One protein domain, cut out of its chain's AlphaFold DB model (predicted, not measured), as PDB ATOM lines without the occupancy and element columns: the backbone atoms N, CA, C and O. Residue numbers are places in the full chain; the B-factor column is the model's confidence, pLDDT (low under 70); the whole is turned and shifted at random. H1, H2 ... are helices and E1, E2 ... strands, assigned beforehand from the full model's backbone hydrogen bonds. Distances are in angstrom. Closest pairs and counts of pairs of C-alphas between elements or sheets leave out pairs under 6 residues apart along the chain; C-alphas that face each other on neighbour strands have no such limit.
ATOM      1  N   ILE A   3     120.181 271.669 212.505       92.12
ATOM      2  CA  ILE A   3     120.211 272.759 213.482       92.12
ATOM      3  C   ILE A   3     119.061 272.547 214.458       92.12
ATOM      4  O   ILE A   3     117.900 272.649 214.076       92.12
ATOM      5  N   LEU A   4     119.392 272.302 215.723       92.19
ATOM      6  CA  LEU A   4     118.402 272.060 216.771       92.19
ATOM      7  C   LEU A   4     117.923 273.367 217.402       92.19
ATOM      8  O   LEU A   4     116.753 273.518 217.745       92.19
ATOM      9  N   LYS A   5     118.841 274.324 217.578       92.62
ATOM     10  CA  LYS A   5     118.550 275.633 218.168       92.62
ATOM     11  C   LYS A   5     119.616 276.632 217.758       92.62
ATOM     12  O   LYS A   5     120.786 276.279 217.664       92.62
ATOM     13  N   ARG A   6     119.234 277.888 217.543       92.50
ATOM     14  CA  ARG A   6     120.194 278.958 217.273       92.50
ATOM     15  C   ARG A   6     119.711 280.284 217.819       92.50
ATOM     16  O   ARG A   6     118.511 280.552 217.826       92.50
ATOM     17  N   GLU A   7     120.664 281.124 218.172       91.94
ATOM     18  CA  GLU A   7     120.460 282.545 218.388       91.94
ATOM     19  C   GLU A   7     121.530 283.299 217.597       91.94
ATOM     20  O   GLU A   7     122.729 283.141 217.834       91.94
ATOM     21  N   ASN A   8     121.092 284.065 216.595       86.94
ATOM     22  CA  ASN A   8     121.990 284.722 215.648       86.94
ATOM     23  C   ASN A   8     122.954 285.664 216.381       86.94
ATOM     24  O   ASN A   8     122.521 286.512 217.156       86.94
ATOM     25  N   GLY A   9     124.252 285.524 216.106       83.62
ATOM     26  CA  GLY A   9     125.298 286.311 216.763       83.62
ATOM     27  C   GLY A   9     125.609 285.885 218.202       83.62
ATOM     28  O   GLY A   9     126.378 286.568 218.869       83.62
ATOM     29  N   ASN A  10     125.032 284.780 218.686       89.62
ATOM     30  CA  ASN A  10     125.265 284.280 220.039       89.62
ATOM     31  C   ASN A  10     125.723 282.814 220.032       89.62
ATOM     32  O   ASN A  10     126.873 282.543 220.373       89.62
ATOM     33  N   TYR A  11     124.864 281.873 219.631       93.06
ATOM     34  CA  TYR A  11     125.210 280.449 219.606       93.06
ATOM     35  C   TYR A  11     124.414 279.652 218.564       93.06
ATOM     36  O   TYR A  11     123.332 280.046 218.122       93.06
ATOM     37  N   LEU A  12     124.928 278.471 218.231       94.06
ATOM     38  CA  LEU A  12     124.315 277.477 217.361       94.06
ATOM     39  C   LEU A  12     124.463 276.092 217.996       94.06
ATOM     40  O   LEU A  12     125.575 275.650 218.251       94.06
ATOM     41  N   ILE A  13     123.354 275.389 218.207       94.31
ATOM     42  CA  ILE A  13     123.336 273.981 218.611       94.31
ATOM     43  C   ILE A  13     122.964 273.153 217.388       94.31
ATOM     44  O   ILE A  13     121.894 273.339 216.799       94.31
ATOM     45  N   ALA A  14     123.836 272.219 217.030       94.38
ATOM     46  CA  ALA A  14     123.652 271.355 215.878       94.38
ATOM     47  C   ALA A  14     123.994 269.900 216.202       94.38
ATOM     48  O   ALA A  14     124.742 269.598 217.132       94.38
ATOM     49  N   SER A  15     123.421 268.996 215.419       93.12
ATOM     50  CA  SER A  15     123.619 267.557 215.535       93.12
ATOM     51  C   SER A  15     123.800 266.941 214.158       93.12
ATOM     52  O   SER A  15     123.107 267.321 213.219       93.12
ATOM     53  N   ASP A  16     124.693 265.973 214.003       89.62
ATOM     54  CA  ASP A  16     124.763 265.156 212.783       89.62
ATOM     55  C   ASP A  16     124.118 263.767 212.938       89.62
ATOM     56  O   ASP A  16     124.075 263.012 211.972       89.62
ATOM     57  N   GLY A  17     123.562 263.471 214.119       80.44
ATOM     58  CA  GLY A  17     122.966 262.178 214.477       80.44
ATOM     59  C   GLY A  17     123.880 261.309 215.346       80.44
ATOM     60  O   GLY A  17     123.389 260.493 216.116       80.44
ATOM     61  N   THR A  18     125.189 261.545 215.292       84.69
ATOM     62  CA  THR A  18     126.230 260.839 216.062       84.69
ATOM     63  C   THR A  18     126.978 261.766 217.016       84.69
ATOM     64  O   THR A  18     127.377 261.364 218.107       84.69
ATOM     65  N   HIS A  19     127.127 263.025 216.626       88.56
ATOM     66  CA  HIS A  19     127.795 264.076 217.363       88.56
ATOM     67  C   HIS A  19     126.842 265.249 217.546       88.56
ATOM     68  O   HIS A  19     126.051 265.605 216.666       88.56
ATOM     69  N   HIS A  20     126.930 265.866 218.717       92.94
ATOM     70  CA  HIS A  20     126.204 267.077 219.051       92.94
ATOM     71  C   HIS A  20     127.220 268.146 219.398       92.94
ATOM     72  O   HIS A  20     128.183 267.872 220.112       92.94
ATOM     73  N   VAL A  21     127.021 269.353 218.894       94.19
ATOM     74  CA  VAL A  21     127.930 270.467 219.142       94.19
ATOM     75  C   VAL A  21     127.152 271.721 219.483       94.19
ATOM     76  O   VAL A  21     126.028 271.926 219.014       94.19
ATOM     77  N   ILE A  22     127.779 272.572 220.284       93.69
ATOM     78  CA  ILE A  22     127.395 273.966 220.443       93.69
ATOM     79  C   ILE A  22     128.550 274.842 219.968       93.69
ATOM     80  O   ILE A  22     129.664 274.743 220.475       93.69
ATOM     81  N   ALA A  23     128.287 275.677 218.969       92.50
ATOM     82  CA  ALA A  23     129.177 276.747 218.550       92.50
ATOM     83  C   ALA A  23     128.733 278.041 219.236       92.50
ATOM     84  O   ALA A  23     127.549 278.378 219.202       92.50
ATOM     85  N   ILE A  24     129.655 278.744 219.882       93.00
ATOM     86  CA  ILE A  24     129.377 279.947 220.671       93.00
ATOM     87  C   ILE A  24     130.258 281.068 220.158       93.00
ATOM     88  O   ILE A  24     131.477 280.922 220.090       93.00
ATOM     89  N   VAL A  25     129.637 282.195 219.832       91.12
ATOM     90  CA  VAL A  25     130.346 283.418 219.480       91.12
ATOM     91  C   VAL A  25     130.815 284.085 220.776       91.12
ATOM     92  O   VAL A  25     130.018 284.412 221.670       91.12
ATOM     93  N   CYS A  26     132.127 284.258 220.865       86.62
ATOM     94  CA  CYS A  26     132.860 284.834 221.981       86.62
ATOM     95  C   CYS A  26     133.640 286.076 221.527       86.62
ATOM     96  O   CYS A  26     133.908 286.265 220.342       86.62
ATOM     97  N   GLY A  27     134.034 286.903 222.498       79.94
ATOM     98  CA  GLY A  27     134.796 288.131 222.269       79.94
ATOM     99  C   GLY A  27     133.922 289.382 222.156       79.94
ATOM    100  O   GLY A  27     132.774 289.334 221.727       79.94
ATOM    101  N   THR A  28     134.467 290.516 222.591       75.31
ATOM    102  CA  THR A  28     133.805 291.834 222.540       75.31
ATOM    103  C   THR A  28     134.390 292.729 221.450       75.31
ATOM    104  O   THR A  28     133.647 293.442 220.784       75.31
ATOM    105  N   SER A  29     135.709 292.661 221.238       75.44
ATOM    106  CA  SER A  29     136.430 293.471 220.240       75.44
ATOM    107  C   SER A  29     136.838 292.686 218.989       75.44
ATOM    108  O   SER A  29     136.976 293.268 217.918       75.44
ATOM    109  N   ALA A  30     137.025 291.371 219.111       80.44
ATOM    110  CA  ALA A  30     137.274 290.459 218.000       80.44
ATOM    111  C   ALA A  30     136.416 289.214 218.225       80.44
ATOM    112  O   ALA A  30     136.621 288.499 219.205       80.44
ATOM    113  N   LEU A  31     135.421 289.014 217.361       84.69
ATOM    114  CA  LEU A  31     134.514 287.876 217.460       84.69
ATOM    115  C   LEU A  31     135.226 286.608 216.988       84.69
ATOM    116  O   LEU A  31     135.839 286.601 215.921       84.69
ATOM    117  N   PHE A  32     135.119 285.542 217.770       88.06
ATOM    118  CA  PHE A  32     135.593 284.209 217.411       88.06
ATOM    119  C   PHE A  32     134.588 283.154 217.866       88.06
ATOM    120  O   PHE A  32     133.798 283.388 218.779       88.06
ATOM    121  N   GLU A  33     134.609 281.992 217.223       90.31
ATOM    122  CA  GLU A  33     133.691 280.897 217.527       90.31
ATOM    123  C   GLU A  33     134.404 279.806 218.326       90.31
ATOM    124  O   GLU A  33     135.484 279.349 217.951       90.31
ATOM    125  N   VAL A  34     133.787 279.376 219.425       90.88
ATOM    126  CA  VAL A  34     134.216 278.218 220.217       90.88
ATOM    127  C   VAL A  34     133.230 277.089 219.970       90.88
ATOM    128  O   VAL A  34     132.035 277.250 220.216       90.88
ATOM    129  N   VAL A  35     133.720 275.952 219.477       91.75
ATOM    130  CA  VAL A  35     132.902 274.765 219.200       91.75
ATOM    131  C   VAL A  35     133.161 273.728 220.277       91.75
ATOM    132  O   VAL A  35     134.282 273.255 220.432       91.75
ATOM    133  N   VAL A  36     132.111 273.358 221.003       91.31
ATOM    134  CA  VAL A  36     132.180 272.382 222.091       91.31
ATOM    135  C   VAL A  36     131.311 271.189 221.745       91.31
ATOM    136  O   VAL A  36     130.138 271.341 221.392       91.31
ATOM    137  N   GLN A  37     131.877 269.992 221.862       92.12
ATOM    138  CA  GLN A  37     131.124 268.759 221.697       92.12
ATOM    139  C   GLN A  37     130.282 268.489 222.948       92.12
ATOM    140  O   GLN A  37     130.760 268.571 224.077       92.12
ATOM    141  N   LEU A  38     129.014 268.165 222.739       91.19
ATOM    142  CA  LEU A  38     128.043 267.872 223.780       91.19
ATOM    143  C   LEU A  38     127.739 266.378 223.803       91.19
ATOM    144  O   LEU A  38     127.585 265.740 222.759       91.19
ATOM    145  N   SER A  39     127.562 265.830 225.002       91.38
ATOM    146  CA  SER A  39     126.895 264.540 225.154       91.38
ATOM    147  C   SER A  39     125.395 264.670 224.874       91.38
ATOM    148  O   SER A  39     124.809 265.754 224.955       91.38
ATOM    149  N   GLU A  40     124.733 263.551 224.580       89.81
ATOM    150  CA  GLU A  40     123.288 263.528 224.337       89.81
ATOM    151  C   GLU A  40     122.484 264.054 225.538       89.81
ATOM    152  O   GLU A  40     121.548 264.842 225.378       89.81
ATOM    153  N   GLN A  41     122.912 263.705 226.755       89.06
ATOM    154  CA  GLN A  41     122.302 264.192 227.992       89.06
ATOM    155  C   GLN A  41     122.468 265.710 228.158       89.06
ATOM    156  O   GLN A  41     121.521 266.392 228.558       89.06
ATOM    157  N   GLN A  42     123.648 266.256 227.839       89.62
ATOM    158  CA  GLN A  42     123.888 267.702 227.885       89.62
ATOM    159  C   GLN A  42     123.022 268.434 226.864       89.62
ATOM    160  O   GLN A  42     122.346 269.390 227.239       89.62
ATOM    161  N   LYS A  43     122.985 267.950 225.613       90.81
ATOM    162  CA  LYS A  43     122.136 268.484 224.541       90.81
ATOM    163  C   LYS A  43     120.675 268.573 224.986       90.81
ATOM    164  O   LYS A  43     120.101 269.657 224.950       90.81
ATOM    165  N   ASN A  44     120.085 267.471 225.448       90.44
ATOM    166  CA  ASN A  44     118.682 267.471 225.878       90.44
ATOM    167  C   ASN A  44     118.474 268.441 227.052       90.44
ATOM    168  O   ASN A  44     117.573 269.277 227.029       90.44
ATOM    169  N   SER A  45     119.390 268.436 228.027       90.94
ATOM    170  CA  SER A  45     119.272 269.312 229.191       90.94
ATOM    171  C   SER A  45     119.353 270.810 228.869       90.94
ATOM    172  O   SER A  45     118.777 271.584 229.633       90.94
ATOM    173  N   ILE A  46     120.082 271.239 227.833       91.56
ATOM    174  CA  ILE A  46     120.174 272.662 227.444       91.56
ATOM    175  C   ILE A  46     119.075 273.078 226.461       91.56
ATOM    176  O   ILE A  46     118.715 274.255 226.400       91.56
ATOM    177  N   LEU A  47     118.529 272.130 225.693       89.81
ATOM    178  CA  LEU A  47     117.387 272.387 224.818       89.81
ATOM    179  C   LEU A  47     116.121 272.648 225.641       89.81
ATOM    180  O   LEU A  47     115.429 273.632 225.364       89.81
ATOM    181  N   ASP A  48     115.902 271.850 226.690       91.44
ATOM    182  CA  ASP A  48     114.725 271.934 227.564       91.44
ATOM    183  C   ASP A  48     114.827 273.036 228.631       91.44
ATOM    184  O   ASP A  48     113.810 273.520 229.131       91.44
ATOM    185  N   ASN A  49     116.043 273.461 229.004       92.25
ATOM    186  CA  ASN A  49     116.256 274.410 230.098       92.25
ATOM    187  C   ASN A  49     117.123 275.605 229.678       92.25
ATOM    188  O   ASN A  49     118.349 275.518 229.575       92.25
ATOM    189  N   LYS A  50     116.468 276.761 229.519       88.56
ATOM    190  CA  LYS A  50     117.118 278.023 229.133       88.56
ATOM    191  C   LYS A  50     118.171 278.493 230.144       88.56
ATOM    192  O   LYS A  50     119.193 279.023 229.725       88.56
ATOM    193  N   THR A  51     117.956 278.287 231.443       92.50
ATOM    194  CA  THR A  51     118.917 278.690 232.484       92.50
ATOM    195  C   THR A  51     120.211 277.892 232.370       92.50
ATOM    196  O   THR A  51     121.287 278.472 232.354       92.50
ATOM    197  N   LYS A  52     120.120 276.569 232.180       90.69
ATOM    198  CA  LYS A  52     121.313 275.724 231.993       90.69
ATOM    199  C   LYS A  52     122.084 276.058 230.722       90.69
ATOM    200  O   LYS A  52     123.309 275.974 230.707       90.69
ATOM    201  N   LEU A  53     121.369 276.406 229.654       91.94
ATOM    202  CA  LEU A  53     121.994 276.892 228.431       91.94
ATOM    203  C   LEU A  53     122.784 278.172 228.712       91.94
ATOM    204  O   LEU A  53     123.958 278.231 228.365       91.94
ATOM    205  N   GLN A  54     122.174 279.146 229.391       91.50
ATOM    206  CA  GLN A  54     122.849 280.390 229.753       91.50
ATOM    207  C   GLN A  54     124.095 280.138 230.614       91.50
ATOM    208  O   GLN A  54     125.157 280.657 230.287       91.50
ATOM    209  N   ASP A  55     124.009 279.261 231.619       91.50
ATOM    210  CA  ASP A  55     125.156 278.895 232.461       91.50
ATOM    211  C   ASP A  55     126.336 278.338 231.646       91.50
ATOM    212  O   ASP A  55     127.497 278.612 231.953       91.50
ATOM    213  N   ILE A  56     126.062 277.530 230.615       89.31
ATOM    214  CA  ILE A  56     127.102 276.977 229.734       89.31
ATOM    215  C   ILE A  56     127.697 278.066 228.842       89.31
ATOM    216  O   ILE A  56     128.920 278.142 228.724       89.31
ATOM    217  N   LEU A  57     126.857 278.924 228.255       91.06
ATOM    218  CA  LEU A  57     127.319 280.055 227.448       91.06
ATOM    219  C   LEU A  57     128.242 280.965 228.265       91.06
ATOM    220  O   LEU A  57     129.320 281.323 227.795       91.06
ATOM    221  N   ASP A  58     127.855 281.289 229.498       91.00
ATOM    222  CA  ASP A  58     128.626 282.166 230.378       91.00
ATOM    223  C   ASP A  58     129.948 281.518 230.797       91.00
ATOM    224  O   ASP A  58     130.997 282.156 230.723       91.00
ATOM    225  N   LYS A  59     129.945 280.226 231.156       89.25
ATOM    226  CA  LYS A  59     131.179 279.495 231.492       89.25
ATOM    227  C   LYS A  59     132.188 279.494 230.345       89.25
ATOM    228  O   LYS A  59     133.368 279.745 230.589       89.25
ATOM    229  N   ILE A  60     131.723 279.235 229.122       89.19
ATOM    230  CA  ILE A  60     132.581 279.175 227.932       89.19
ATOM    231  C   ILE A  60     133.081 280.573 227.563       89.19
ATOM    232  O   ILE A  60     134.254 280.744 227.252       89.19
ATOM    233  N   ARG A  61     132.241 281.605 227.676       88.69
ATOM    234  CA  ARG A  61     132.642 282.996 227.412       88.69
ATOM    235  C   ARG A  61     133.641 283.548 228.413       88.69
ATOM    236  O   ARG A  61     134.509 284.325 228.028       88.69
ATOM    237  N   LEU A  62     133.513 283.168 229.682       86.81
ATOM    238  CA  LEU A  62     134.449 283.565 230.730       86.81
ATOM    239  C   LEU A  62     135.789 282.831 230.606       86.81
ATOM    240  O   LEU A  62     136.808 283.371 231.024       86.81
ATOM    241  N   ASN A  63     135.798 281.620 230.039       82.75
ATOM    242  CA  ASN A  63     136.988 280.775 229.934       82.75
ATOM    243  C   ASN A  63     137.102 280.099 228.553       82.75
ATOM    244  O   ASN A  63     137.089 278.869 228.468       82.75
TER     245      ASN A  63
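This is residues 3 to 63 of the 67 residues of an uncharacterized protein of Gammaproteobacteria bacterium (UniProt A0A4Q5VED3). A twisted sheet of four antiparallel strands forms a wall, with two helices packed over one of its faces and its other face bare. The helices H1 and H2 follow the last strand and meet at a corner, H1 near one end of the sheet and H2, the longer, slanting over E3 toward the other end. The printed part has 61 residues with four named strands and then two named helices, E1 E2 E3 E4 H1 H2, and the order across the sheet is E1 - E2 - E3 - E4. The class is mixed, helices and strands; the whole is compact, with a radius of gyration of the C-alphas of 11.2 A and spans of 34 by 23 by 19 A.

The sheet is made of E1, residues 3 to 7, E2, residues 11 to 15, E3, residues 20 to 26, and E4, residues 32 to 38. It is a meander, each strand the antiparallel neighbour of the one before, and each successive pair is a hairpin. E2 and E3 run at 165 degrees, with N 12 and O 23 2.8 A apart, within hydrogen-bond range. E3 and E4 run at 155 degrees, with N 24 and O 34 at 2.8 A. E1 and E2 run at 179 degrees, with N 13 and O 5 at 2.8 A. The edge strands E1 and E4 are apart. From edge to edge the strands' lines turn by 39 degrees. H1, residues 40 to 48, and H2, residues 50 to 62, are on the same face of the sheet, two layers in all. H1 has a height over the sheet of 9.2 A and lies over E3, slantwise to the strands at 49 degrees to E3 on the local plane; its closest C-alpha pair with E3 is His 20 and Lys 43, 7.0 A. H2 has a height of 10.2 A and also lies over E3, slantwise at 54 degrees on the local plane; the closest C-alphas are those of Cys 26 and Arg 61, 5.7 A. H1 and H2 touch only at the corner by their link, H2 with residues 52 to 53 alone; the closest C-alphas are those of Ile 46 and Leu 53, 4.7 A. They run opposite ways at a steep tilt of 66 degrees. In both helices every O i to N i+4 pair is within hydrogen-bond range.

E1 begins at C-alpha 3, (120.211, 272.759, 213.482), and is 10.9 A long; E2 is 13.6 A. E3 is 19.2 A long and E4 19.1 A, ending at C-alpha 38, (128.043, 267.872, 223.780). H1 is 12.4 A long. H2 is 18.3 A long and ends at C-alpha 62, (134.449, 283.565, 230.730).

The two C-alphas farthest apart are those of Gly 17 and Ser 29, 34.6 A. The printed part has no cut, and the five links between named elements are tight. The mean pLDDT of the printed part is 89.5, and no printed residue is under 70.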